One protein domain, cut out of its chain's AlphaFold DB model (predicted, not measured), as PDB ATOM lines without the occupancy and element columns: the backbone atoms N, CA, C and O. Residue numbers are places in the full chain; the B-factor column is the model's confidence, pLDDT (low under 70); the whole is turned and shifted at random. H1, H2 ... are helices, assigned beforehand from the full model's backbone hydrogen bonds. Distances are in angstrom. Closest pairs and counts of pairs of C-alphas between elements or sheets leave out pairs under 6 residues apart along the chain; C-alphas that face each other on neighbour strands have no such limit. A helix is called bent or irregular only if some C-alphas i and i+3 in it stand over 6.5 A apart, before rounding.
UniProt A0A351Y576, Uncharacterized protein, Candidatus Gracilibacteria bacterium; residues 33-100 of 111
ATOM      1  N   LYS A  33      65.273  -0.978  -7.499       59.09
ATOM      2  CA  LYS A  33      64.206  -0.816  -6.504       59.09
ATOM      3  C   LYS A  33      63.794   0.648  -6.321       59.09
ATOM      4  O   LYS A  33      62.607   0.929  -6.250       59.09
ATOM      5  N   MET A  34      64.741   1.590  -6.319       60.69
ATOM      6  CA  MET A  34      64.444   3.014  -6.105       60.69
ATOM      7  C   MET A  34      63.792   3.655  -7.342       60.69
ATOM      8  O   MET A  34      62.870   4.456  -7.208       60.69
ATOM      9  N   LYS A  35      64.193   3.230  -8.551       66.69
ATOM     10  CA  LYS A  35      63.548   3.641  -9.811       66.69
ATOM     11  C   LYS A  35      62.089   3.185  -9.878       66.69
ATOM     12  O   LYS A  35      61.240   3.947 -10.321       66.69
ATOM     13  N   HIS A  36      61.783   1.975  -9.403       68.75
ATOM     14  CA  HIS A  36      60.401   1.489  -9.344       68.75
ATOM     15  C   HIS A  36      59.536   2.297  -8.371       68.75
ATOM     16  O   HIS A  36      58.435   2.679  -8.750       68.75
ATOM     17  N   PHE A  37      60.031   2.641  -7.176       74.69
ATOM     18  CA  PHE A  37      59.282   3.509  -6.254       74.69
ATOM     19  C   PHE A  37      59.056   4.918  -6.817       74.69
ATOM     20  O   PHE A  37      57.974   5.473  -6.648       74.69
ATOM     21  N   LEU A  38      60.040   5.477  -7.528       80.00
ATOM     22  CA  LEU A  38      59.915   6.792  -8.155       80.00
ATOM     23  C   LEU A  38      58.882   6.787  -9.291       80.00
ATOM     24  O   LEU A  38      58.036   7.674  -9.343       80.00
ATOM     25  N   VAL A  39      58.896   5.770 -10.158       83.31
ATOM     26  CA  VAL A  39      57.904   5.623 -11.240       83.31
ATOM     27  C   VAL A  39      56.505   5.372 -10.675       83.31
ATOM     28  O   VAL A  39      55.549   5.994 -11.133       83.31
ATOM     29  N   LEU A  40      56.377   4.519  -9.653       84.44
ATOM     30  CA  LEU A  40      55.092   4.254  -9.003       84.44
ATOM     31  C   LEU A  40      54.535   5.526  -8.342       84.44
ATOM     32  O   LEU A  40      53.359   5.836  -8.500       84.44
ATOM     33  N   GLY A  41      55.390   6.298  -7.662       84.44
ATOM     34  CA  GLY A  41      55.017   7.576  -7.056       84.44
ATOM     35  C   GLY A  41      54.578   8.615  -8.088       84.44
ATOM     36  O   GLY A  41      53.569   9.289  -7.887       84.44
ATOM     37  N   LEU A  42      55.277   8.699  -9.224       87.62
ATOM     38  CA  LEU A  42      54.906   9.599 -10.317       87.62
ATOM     39  C   LEU A  42      53.551   9.215 -10.928       87.62
ATOM     40  O   LEU A  42      52.747  10.087 -11.247       87.62
ATOM     41  N   LEU A  43      53.280   7.914 -11.052       87.69
ATOM     42  CA  LEU A  43      52.019   7.398 -11.579       87.69
ATOM     43  C   LEU A  43      50.851   7.722 -10.638       87.69
ATOM     44  O   LEU A  43      49.834   8.239 -11.095       87.69
ATOM     45  N   VAL A  44      51.040   7.516  -9.330       90.00
ATOM     46  CA  VAL A  44      50.056   7.869  -8.295       90.00
ATOM     47  C   VAL A  44      49.773   9.375  -8.298       90.00
ATOM     48  O   VAL A  44      48.608   9.780  -8.320       90.00
ATOM     49  N   LEU A  45      50.815  10.210  -8.350       90.69
ATOM     50  CA  LEU A  45      50.679  11.668  -8.423       90.69
ATOM     51  C   LEU A  45      49.883  12.096  -9.666       90.69
ATOM     52  O   LEU A  45      48.991  12.939  -9.571       90.69
ATOM     53  N   ASN A  46      50.165  11.482 -10.818       89.94
ATOM     54  CA  ASN A  46      49.479  11.781 -12.071       89.94
ATOM     55  C   ASN A  46      47.991  11.388 -12.007       89.94
ATOM     56  O   ASN A  46      47.126  12.181 -12.375       89.94
ATOM     57  N   THR A  47      47.657  10.228 -11.428       88.62
ATOM     58  CA  THR A  47      46.249   9.859 -11.182       88.62
ATOM     59  C   THR A  47      45.525  10.836 -10.255       88.62
ATOM     60  O   THR A  47      44.382  11.193 -10.534       88.62
ATOM     61  N   ILE A  48      46.171  11.321  -9.188       90.94
ATOM     62  CA  ILE A  48      45.568  12.307  -8.273       90.94
ATOM     63  C   ILE A  48      45.302  13.631  -9.005       90.94
ATOM     64  O   ILE A  48      44.218  14.200  -8.876       90.94
ATOM     65  N   LEU A  49      46.255  14.094  -9.820       88.69
ATOM     66  CA  LEU A  49      46.119  15.296 -10.650       88.69
ATOM     67  C   LEU A  49      44.947  15.196 -11.633       88.69
ATOM     68  O   LEU A  49      44.162  16.140 -11.746       88.69
ATOM     69  N   ILE A  50      44.788  14.050 -12.300       87.62
ATOM     70  CA  ILE A  50      43.678  13.810 -13.234       87.62
ATOM     71  C   ILE A  50      42.332  13.874 -12.503       87.62
ATOM     72  O   ILE A  50      41.422  14.576 -12.950       87.62
ATOM     73  N   VAL A  51      42.205  13.204 -11.354       86.56
ATOM     74  CA  VAL A  51      40.975  13.227 -10.543       86.56
ATOM     75  C   VAL A  51      40.652  14.646 -10.066       86.56
ATOM     76  O   VAL A  51      39.486  15.057 -10.077       86.56
ATOM     77  N   TRP A  52      41.668  15.420  -9.682       87.56
ATOM     78  CA  TRP A  52      41.469  16.792  -9.225       87.56
ATOM     79  C   TRP A  52      41.028  17.720 -10.365       87.56
ATOM     80  O   TRP A  52      40.090  18.504 -10.196       87.56
ATOM     81  N   CYS A  53      41.627  17.568 -11.547       82.75
ATOM     82  CA  CYS A  53      41.250  18.306 -12.751       82.75
ATOM     83  C   CYS A  53      39.801  18.005 -13.170       82.75
ATOM     84  O   CYS A  53      39.000  18.927 -13.333       82.75
ATOM     85  N   LEU A  54      39.422  16.722 -13.234       81.19
ATOM     86  CA  LEU A  54      38.055  16.287 -13.554       81.19
ATOM     87  C   LEU A  54      37.025  16.811 -12.542       81.19
ATOM     88  O   LEU A  54      35.927  17.233 -12.914       81.19
ATOM     89  N   SER A  55      37.384  16.839 -11.257       77.94
ATOM     90  CA  SER A  55      36.513  17.361 -10.198       77.94
ATOM     91  C   SER A  55      36.274  18.865 -10.342       77.94
ATOM     92  O   SER A  55      35.156  19.335 -10.123       77.94
ATOM     93  N   ASN A  56      37.302  19.625 -10.726       77.94
ATOM     94  CA  ASN A  56      37.179  21.063 -10.955       77.94
ATOM     95  C   ASN A  56      36.386  21.372 -12.227       77.94
ATOM     96  O   ASN A  56      35.529  22.252 -12.192       77.94
ATOM     97  N   GLN A  57      36.586  20.615 -13.309       75.75
ATOM     98  CA  GLN A  57      35.748  20.734 -14.507       75.75
ATOM     99  C   GLN A  57      34.276  20.468 -14.186       75.75
ATOM    100  O   GLN A  57      33.422  21.280 -14.526       75.75
ATOM    101  N   THR A  58      33.984  19.403 -13.434       72.69
ATOM    102  CA  THR A  58      32.610  19.080 -13.016       72.69
ATOM    103  C   THR A  58      31.988  20.201 -12.179       72.69
ATOM    104  O   THR A  58      30.804  20.492 -12.326       72.69
ATOM    105  N   LYS A  59      32.765  20.856 -11.302       72.75
ATOM    106  CA  LYS A  59      32.283  22.012 -10.528       72.75
ATOM    107  C   LYS A  59      31.948  23.194 -11.433       72.75
ATOM    108  O   LYS A  59      30.841  23.709 -11.337       72.75
ATOM    109  N   ILE A  60      32.851  23.554 -12.344       77.50
ATOM    110  CA  ILE A  60      32.656  24.662 -13.290       77.50
ATOM    111  C   ILE A  60      31.445  24.402 -14.191       77.50
ATOM    112  O   ILE A  60      30.626  25.293 -14.401       77.50
ATOM    113  N   GLU A  61      31.300  23.183 -14.711       71.56
ATOM    114  CA  GLU A  61      30.122  22.802 -15.491       71.56
ATOM    115  C   GLU A  61      28.850  22.841 -14.650       71.56
ATOM    116  O   GLU A  61      27.824  23.317 -15.131       71.56
ATOM    117  N   SER A  62      28.917  22.395 -13.392       72.12
ATOM    118  CA  SER A  62      27.767  22.460 -12.500       72.12
ATOM    119  C   SER A  62      27.360  23.893 -12.185       72.12
ATOM    120  O   SER A  62      26.171  24.185 -12.199       72.12
ATOM    121  N   ASP A  63      28.312  24.805 -11.997       71.88
ATOM    122  CA  ASP A  63      28.026  26.217 -11.745       71.88
ATOM    123  C   ASP A  63      27.455  26.897 -12.998       71.88
ATOM    124  O   ASP A  63      26.509  27.676 -12.899       71.88
ATOM    125  N   ARG A  64      27.937  26.529 -14.195       74.62
ATOM    126  CA  ARG A  64      27.410  27.028 -15.479       74.62
ATOM    127  C   ARG A  64      25.938  26.700 -15.709       74.62
ATOM    128  O   ARG A  64      25.237  27.496 -16.321       74.62
ATOM    129  N   VAL A  65      25.470  25.551 -15.232       75.56
ATOM    130  CA  VAL A  65      24.056  25.152 -15.348       75.56
ATOM    131  C   VAL A  65      23.220  25.562 -14.128       75.56
ATOM    132  O   VAL A  65      22.075  25.136 -13.993       75.56
ATOM    133  N   GLY A  66      23.756  26.404 -13.237       79.81
ATOM    134  CA  GLY A  66      23.035  26.925 -12.069       79.81
ATOM    135  C   GLY A  66      23.063  26.007 -10.843       79.81
ATOM    136  O   GLY A  66      22.194  26.090  -9.980       79.81
ATOM    137  N   GLY A  67      24.047  25.115 -10.762       80.31
ATOM    138  CA  GLY A  67      24.326  24.259  -9.615       80.31
ATOM    139  C   GLY A  67      24.255  22.759  -9.918       80.31
ATOM    140  O   GLY A  67      23.793  22.291 -10.961       80.31
ATOM    141  N   ARG A  68      24.696  21.956  -8.941       74.25
ATOM    142  CA  ARG A  68      24.793  20.486  -9.049       74.25
ATOM    143  C   ARG A  68      23.472  19.774  -9.345       74.25
ATOM    144  O   ARG A  68      23.492  18.727  -9.989       74.25
ATOM    145  N   ALA A  69      22.344  20.304  -8.870       70.62
ATOM    146  CA  ALA A  69      21.027  19.713  -9.114       70.62
ATOM    147  C   ALA A  69      20.650  19.798 -10.600       70.62
ATOM    148  O   ALA A  69      20.309  18.785 -11.213       70.62
ATOM    149  N   ASN A  70      20.838  20.974 -11.199       73.25
ATOM    150  CA  ASN A  70      20.607  21.190 -12.622       73.25
ATOM    151  C   ASN A  70      21.592  20.394 -13.476       73.25
ATOM    152  O   ASN A  70      21.196  19.800 -14.470       73.25
ATOM    153  N   TYR A  71      22.850  20.275 -13.048       76.88
ATOM    154  CA  TYR A  71      23.835  19.436 -13.737       76.88
ATOM    155  C   TYR A  71      23.435  17.963 -13.788       76.88
ATOM    156  O   TYR A  71      23.532  17.330 -14.839       76.88
ATOM    157  N   LYS A  72      22.921  17.415 -12.682       79.00
ATOM    158  CA  LYS A  72      22.396  16.043 -12.652       79.00
ATOM    159  C   LYS A  72      21.201  15.870 -13.585       79.00
ATOM    160  O   LYS A  72      21.137  14.869 -14.294       79.00
ATOM    161  N   MET A  73      20.286  16.836 -13.596       78.38
ATOM    162  CA  MET A  73      19.109  16.803 -14.463       78.38
ATOM    163  C   MET A  73      19.507  16.870 -15.943       78.38
ATOM    164  O   MET A  73      19.070  16.044 -16.737       78.38
ATOM    165  N   VAL A  74      20.422  17.773 -16.303       80.38
ATOM    166  CA  VAL A  74      20.978  17.882 -17.658       80.38
ATOM    167  C   VAL A  74      21.692  16.589 -18.056       80.38
ATOM    168  O   VAL A  74      21.439  16.065 -19.137       80.38
ATOM    169  N   GLN A  75      22.510  15.998 -17.180       80.06
ATOM    170  CA  GLN A  75      23.142  14.703 -17.457       80.06
ATOM    171  C   GLN A  75      22.124  13.575 -17.672       80.06
ATOM    172  O   GLN A  75      22.359  12.696 -18.503       80.06
ATOM    173  N   GLN A  76      21.011  13.566 -16.936       81.06
ATOM    174  CA  GLN A  76      19.935  12.594 -17.140       81.06
ATOM    175  C   GLN A  76      19.238  12.805 -18.486       81.06
ATOM    176  O   GLN A  76      19.002  11.831 -19.198       81.06
ATOM    177  N   ILE A  77      18.984  14.057 -18.875       80.25
ATOM    178  CA  ILE A  77      18.407  14.398 -20.181       80.25
ATOM    179  C   ILE A  77      19.342  13.947 -21.306       80.25
ATOM    180  O   ILE A  77      18.894  13.232 -22.197       80.25
ATOM    181  N   TYR A  78      20.644  14.238 -21.227       77.38
ATOM    182  CA  TYR A  78      21.633  13.781 -22.216       77.38
ATOM    183  C   TYR A  78      21.716  12.255 -22.332       77.38
ATOM    184  O   TYR A  78      21.989  11.722 -23.407       77.38
ATOM    185  N   LYS A  79      21.503  11.538 -21.224       78.50
ATOM    186  CA  LYS A  79      21.499  10.071 -21.208       78.50
ATOM    187  C   LYS A  79      20.171   9.471 -21.663       78.50
ATOM    188  O   LYS A  79      20.164   8.288 -21.998       78.50
ATOM    189  N   SER A  80      19.092  10.252 -21.680       84.19
ATOM    190  CA  SER A  80      17.772   9.784 -22.091       84.19
ATOM    191  C   SER A  80      17.749   9.411 -23.573       84.19
ATOM    192  O   SER A  80      18.357  10.073 -24.419       84.19
ATOM    193  N   ASP A  81      17.011   8.354 -23.898       77.81
ATOM    194  CA  ASP A  81      16.883   7.890 -25.281       77.81
ATOM    195  C   ASP A  81      16.112   8.884 -26.153       77.81
ATOM    196  O   ASP A  81      16.388   8.998 -27.345       77.81
ATOM    197  N   ALA A  82      15.222   9.680 -25.554       77.81
ATOM    198  CA  ALA A  82      14.517  10.757 -26.241       77.81
ATOM    199  C   ALA A  82      15.482  11.827 -26.780       77.81
ATOM    200  O   ALA A  82      15.370  12.230 -27.938       77.81
ATOM    201  N   PHE A  83      16.471  12.243 -25.981       80.88
ATOM    202  CA  PHE A  83      17.469  13.225 -26.414       80.88
ATOM    203  C   PHE A  83      18.379  12.665 -27.513       80.88
ATOM    204  O   PHE A  83      18.645  13.343 -28.505       80.88
ATOM    205  N   LYS A  84      18.808  11.402 -27.393       80.38
ATOM    206  CA  LYS A  84      19.585  10.728 -28.449       80.38
ATOM    207  C   LYS A  84      18.792  10.593 -29.746       80.38
ATOM    208  O   LYS A  84      19.355  10.795 -30.818       80.38
ATOM    209  N   ALA A  85      17.502  10.272 -29.662       81.44
ATOM    210  CA  ALA A  85      16.627  10.175 -30.825       81.44
ATOM    211  C   ALA A  85      16.444  11.538 -31.513       81.44
ATOM    212  O   ALA A  85      16.564  11.620 -32.734       81.44
ATOM    213  N   GLN A  86      16.245  12.614 -30.743       81.31
ATOM    214  CA  GLN A  86      16.195  13.978 -31.280       81.31
ATOM    215  C   GLN A  86      17.516  14.384 -31.936       81.31
ATOM    216  O   GLN A  86      17.519  14.923 -33.040       81.31
ATOM    217  N   GLN A  87      18.646  14.091 -31.292       81.81
ATOM    218  CA  GLN A  87      19.960  14.400 -31.845       81.81
ATOM    219  C   GLN A  87      20.215  13.614 -33.139       81.81
ATOM    220  O   GLN A  87      20.696  14.181 -34.116       81.81
ATOM    221  N   LYS A  88      19.819  12.336 -33.186       84.12
ATOM    222  CA  LYS A  88      19.884  11.510 -34.397       84.12
ATOM    223  C   LYS A  88      19.039  12.099 -35.528       84.12
ATOM    224  O   LYS A  88      19.549  12.228 -36.633       84.12
ATOM    225  N   GLN A  89      17.804  12.519 -35.253       84.62
ATOM    226  CA  GLN A  89      16.947  13.159 -36.258       84.62
ATOM    227  C   GLN A  89      17.546  14.463 -36.800       84.62
ATOM    228  O   GLN A  89      17.514  14.691 -38.005       84.62
ATOM    229  N   GLN A  90      18.126  15.304 -35.940       83.69
ATOM    230  CA  GLN A  90      18.786  16.538 -36.385       83.69
ATOM    231  C   GLN A  90      20.014  16.248 -37.255       83.69
ATOM    232  O   GLN A  90      20.218  16.907 -38.274       83.69
ATOM    233  N   ILE A  91      20.809  15.240 -36.883       83.00
ATOM    234  CA  ILE A  91      21.959  14.805 -37.680       83.00
ATOM    235  C   ILE A  91      21.486  14.258 -39.028       83.00
ATOM    236  O   ILE A  91      22.046  14.639 -40.046       83.00
ATOM    237  N   GLU A  92      20.449  13.421 -39.066       84.44
ATOM    238  CA  GLU A  92      19.899  12.872 -40.314       84.44
ATOM    239  C   GLU A  92      19.389  13.973 -41.253       84.44
ATOM    240  O   GLU A  92      19.691  13.944 -42.445       84.44
ATOM    241  N   GLN A  93      18.693  14.982 -40.724       83.94
ATOM    242  CA  GLN A  93      18.250  16.140 -41.506       83.94
ATOM    243  C   GLN A  93      19.434  16.947 -42.057       83.94
ATOM    244  O   GLN A  93      19.460  17.281 -43.243       83.94
ATOM    245  N   ALA A  94      20.446  17.215 -41.229       79.38
ATOM    246  CA  ALA A  94      21.651  17.919 -41.662       79.38
ATOM    247  C   ALA A  94      22.436  17.117 -42.717       79.38
ATOM    248  O   ALA A  94      22.966  17.683 -43.672       79.38
ATOM    249  N   LEU A  95      22.481  15.792 -42.582       79.62
ATOM    250  CA  LEU A  95      23.197  14.896 -43.491       79.62
ATOM    251  C   LEU A  95      22.498  14.808 -44.855       79.62
ATOM    252  O   LEU A  95      23.175  14.800 -45.882       79.62
ATOM    253  N   GLN A  96      21.161  14.844 -44.884       81.06
ATOM    254  CA  GLN A  96      20.390  14.968 -46.126       81.06
ATOM    255  C   GLN A  96      20.679  16.287 -46.853       81.06
ATOM    256  O   GLN A  96      20.897  16.279 -48.064       81.06
ATOM    257  N   GLN A  97      20.752  17.411 -46.131       78.69
ATOM    258  CA  GLN A  97      21.138  18.698 -46.724       78.69
ATOM    259  C   GLN A  97      22.570  18.662 -47.278       78.69
ATOM    260  O   GLN A  97      22.829  19.166 -48.372       78.69
ATOM    261  N   TYR A  98      23.494  18.013 -46.566       73.69
ATOM    262  CA  TYR A  98      24.884  17.888 -47.001       73.69
ATOM    263  C   TYR A  98      25.037  17.001 -48.244       73.69
ATOM    264  O   TYR A  98      25.787  17.337 -49.159       73.69
ATOM    265  N   GLN A  99      24.301  15.888 -48.320       73.88
ATOM    266  CA  GLN A  99      24.303  15.009 -49.495       73.88
ATOM    267  C   GLN A  99      23.700  15.684 -50.730       73.88
ATOM    268  O   GLN A  99      24.216  15.509 -51.833       73.88
ATOM    269  N   GLN A 100      22.654  16.496 -50.558       65.94
ATOM    270  CA  GLN A 100      22.075  17.270 -51.660       65.94
ATOM    271  C   GLN A 100      23.037  18.362 -52.160       65.94
ATOM    272  O   GLN A 100      23.172  18.538 -53.371       65.94
TER     273      GLN A 100
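What this domain is: This is residues 33 to 100 of the 111 residues of an uncharacterized protein of Candidatus Gracilibacteria bacterium (UniProt A0A351Y576). The model is an open, angular run of three helices joined one after another: one long helix, H1, makes one arm, and past Arg 64 the backbone turns a corner into a second arm made of H2 and then H3. The second arm is itself angled where H2 gives way to H3, and there is no packed core; residues 33 to 57 of H1 and most of H3 stand free. The printed part has 68 residues with three named helices, in the order H1, H2, H3, and no named strand; the class is all helix. The whole is extended, with a radius of gyration of the C-alphas of 20.6 A, and its outline is flat, spanning 63 by 34 by 18 A.

Where its parts are: H1 runs from Lys 33 to Arg 64 and is the longest helix, with 32 residues and 47.0 A from first to last C-alpha; it begins with C-alpha 33 at (64.206, -0.816, -6.504). H2 covers residues 68 to 79, is 16.3 A long from first to last C-alpha, and begins with C-alpha 68 at (24.793, 20.486, -9.049). H3 covers residues 81 to 100, measures 28.5 A from first to last C-alpha, and ends with C-alpha 100 at (22.075, 17.270, -51.660). No helix is bent or irregular.

How they stand to each other: H1 and H2 touch only at the corner by their link, with residues 59 to 62 of H1 and residues 68 to 71 of H2 alone. Their closest C-alphas are those of Ser 62 and Arg 68, 5.0 A apart. The lines of H1 and H2 stand about perpendicular, at 85 degrees. H2 and H3 are close but not clearly touching, the closest C-alphas being those of Ile 77 and Phe 83, 6.4 A apart. They run the same way at a steep tilt of 57 degrees. H1 and H3 are apart. In H1, H2 and H3 every O i to N i+4 pair is within hydrogen-bond range.

The domain as a whole: The two C-alphas farthest apart are those of Lys 33 and Gln 100, the first and last printed residues, at 64.4 A. The printed part has no cut. Both links are tight: three residues lie between H1 and H2, and one residue, Ser 80, between H2 and H3. Residues 79 to 86, of which 81 to 86 belong to H3, and residues 88 to 100 of H3 stand free. The mean pLDDT of the printed part is 79.3; residues 33 to 36 and residue 100 are under 70.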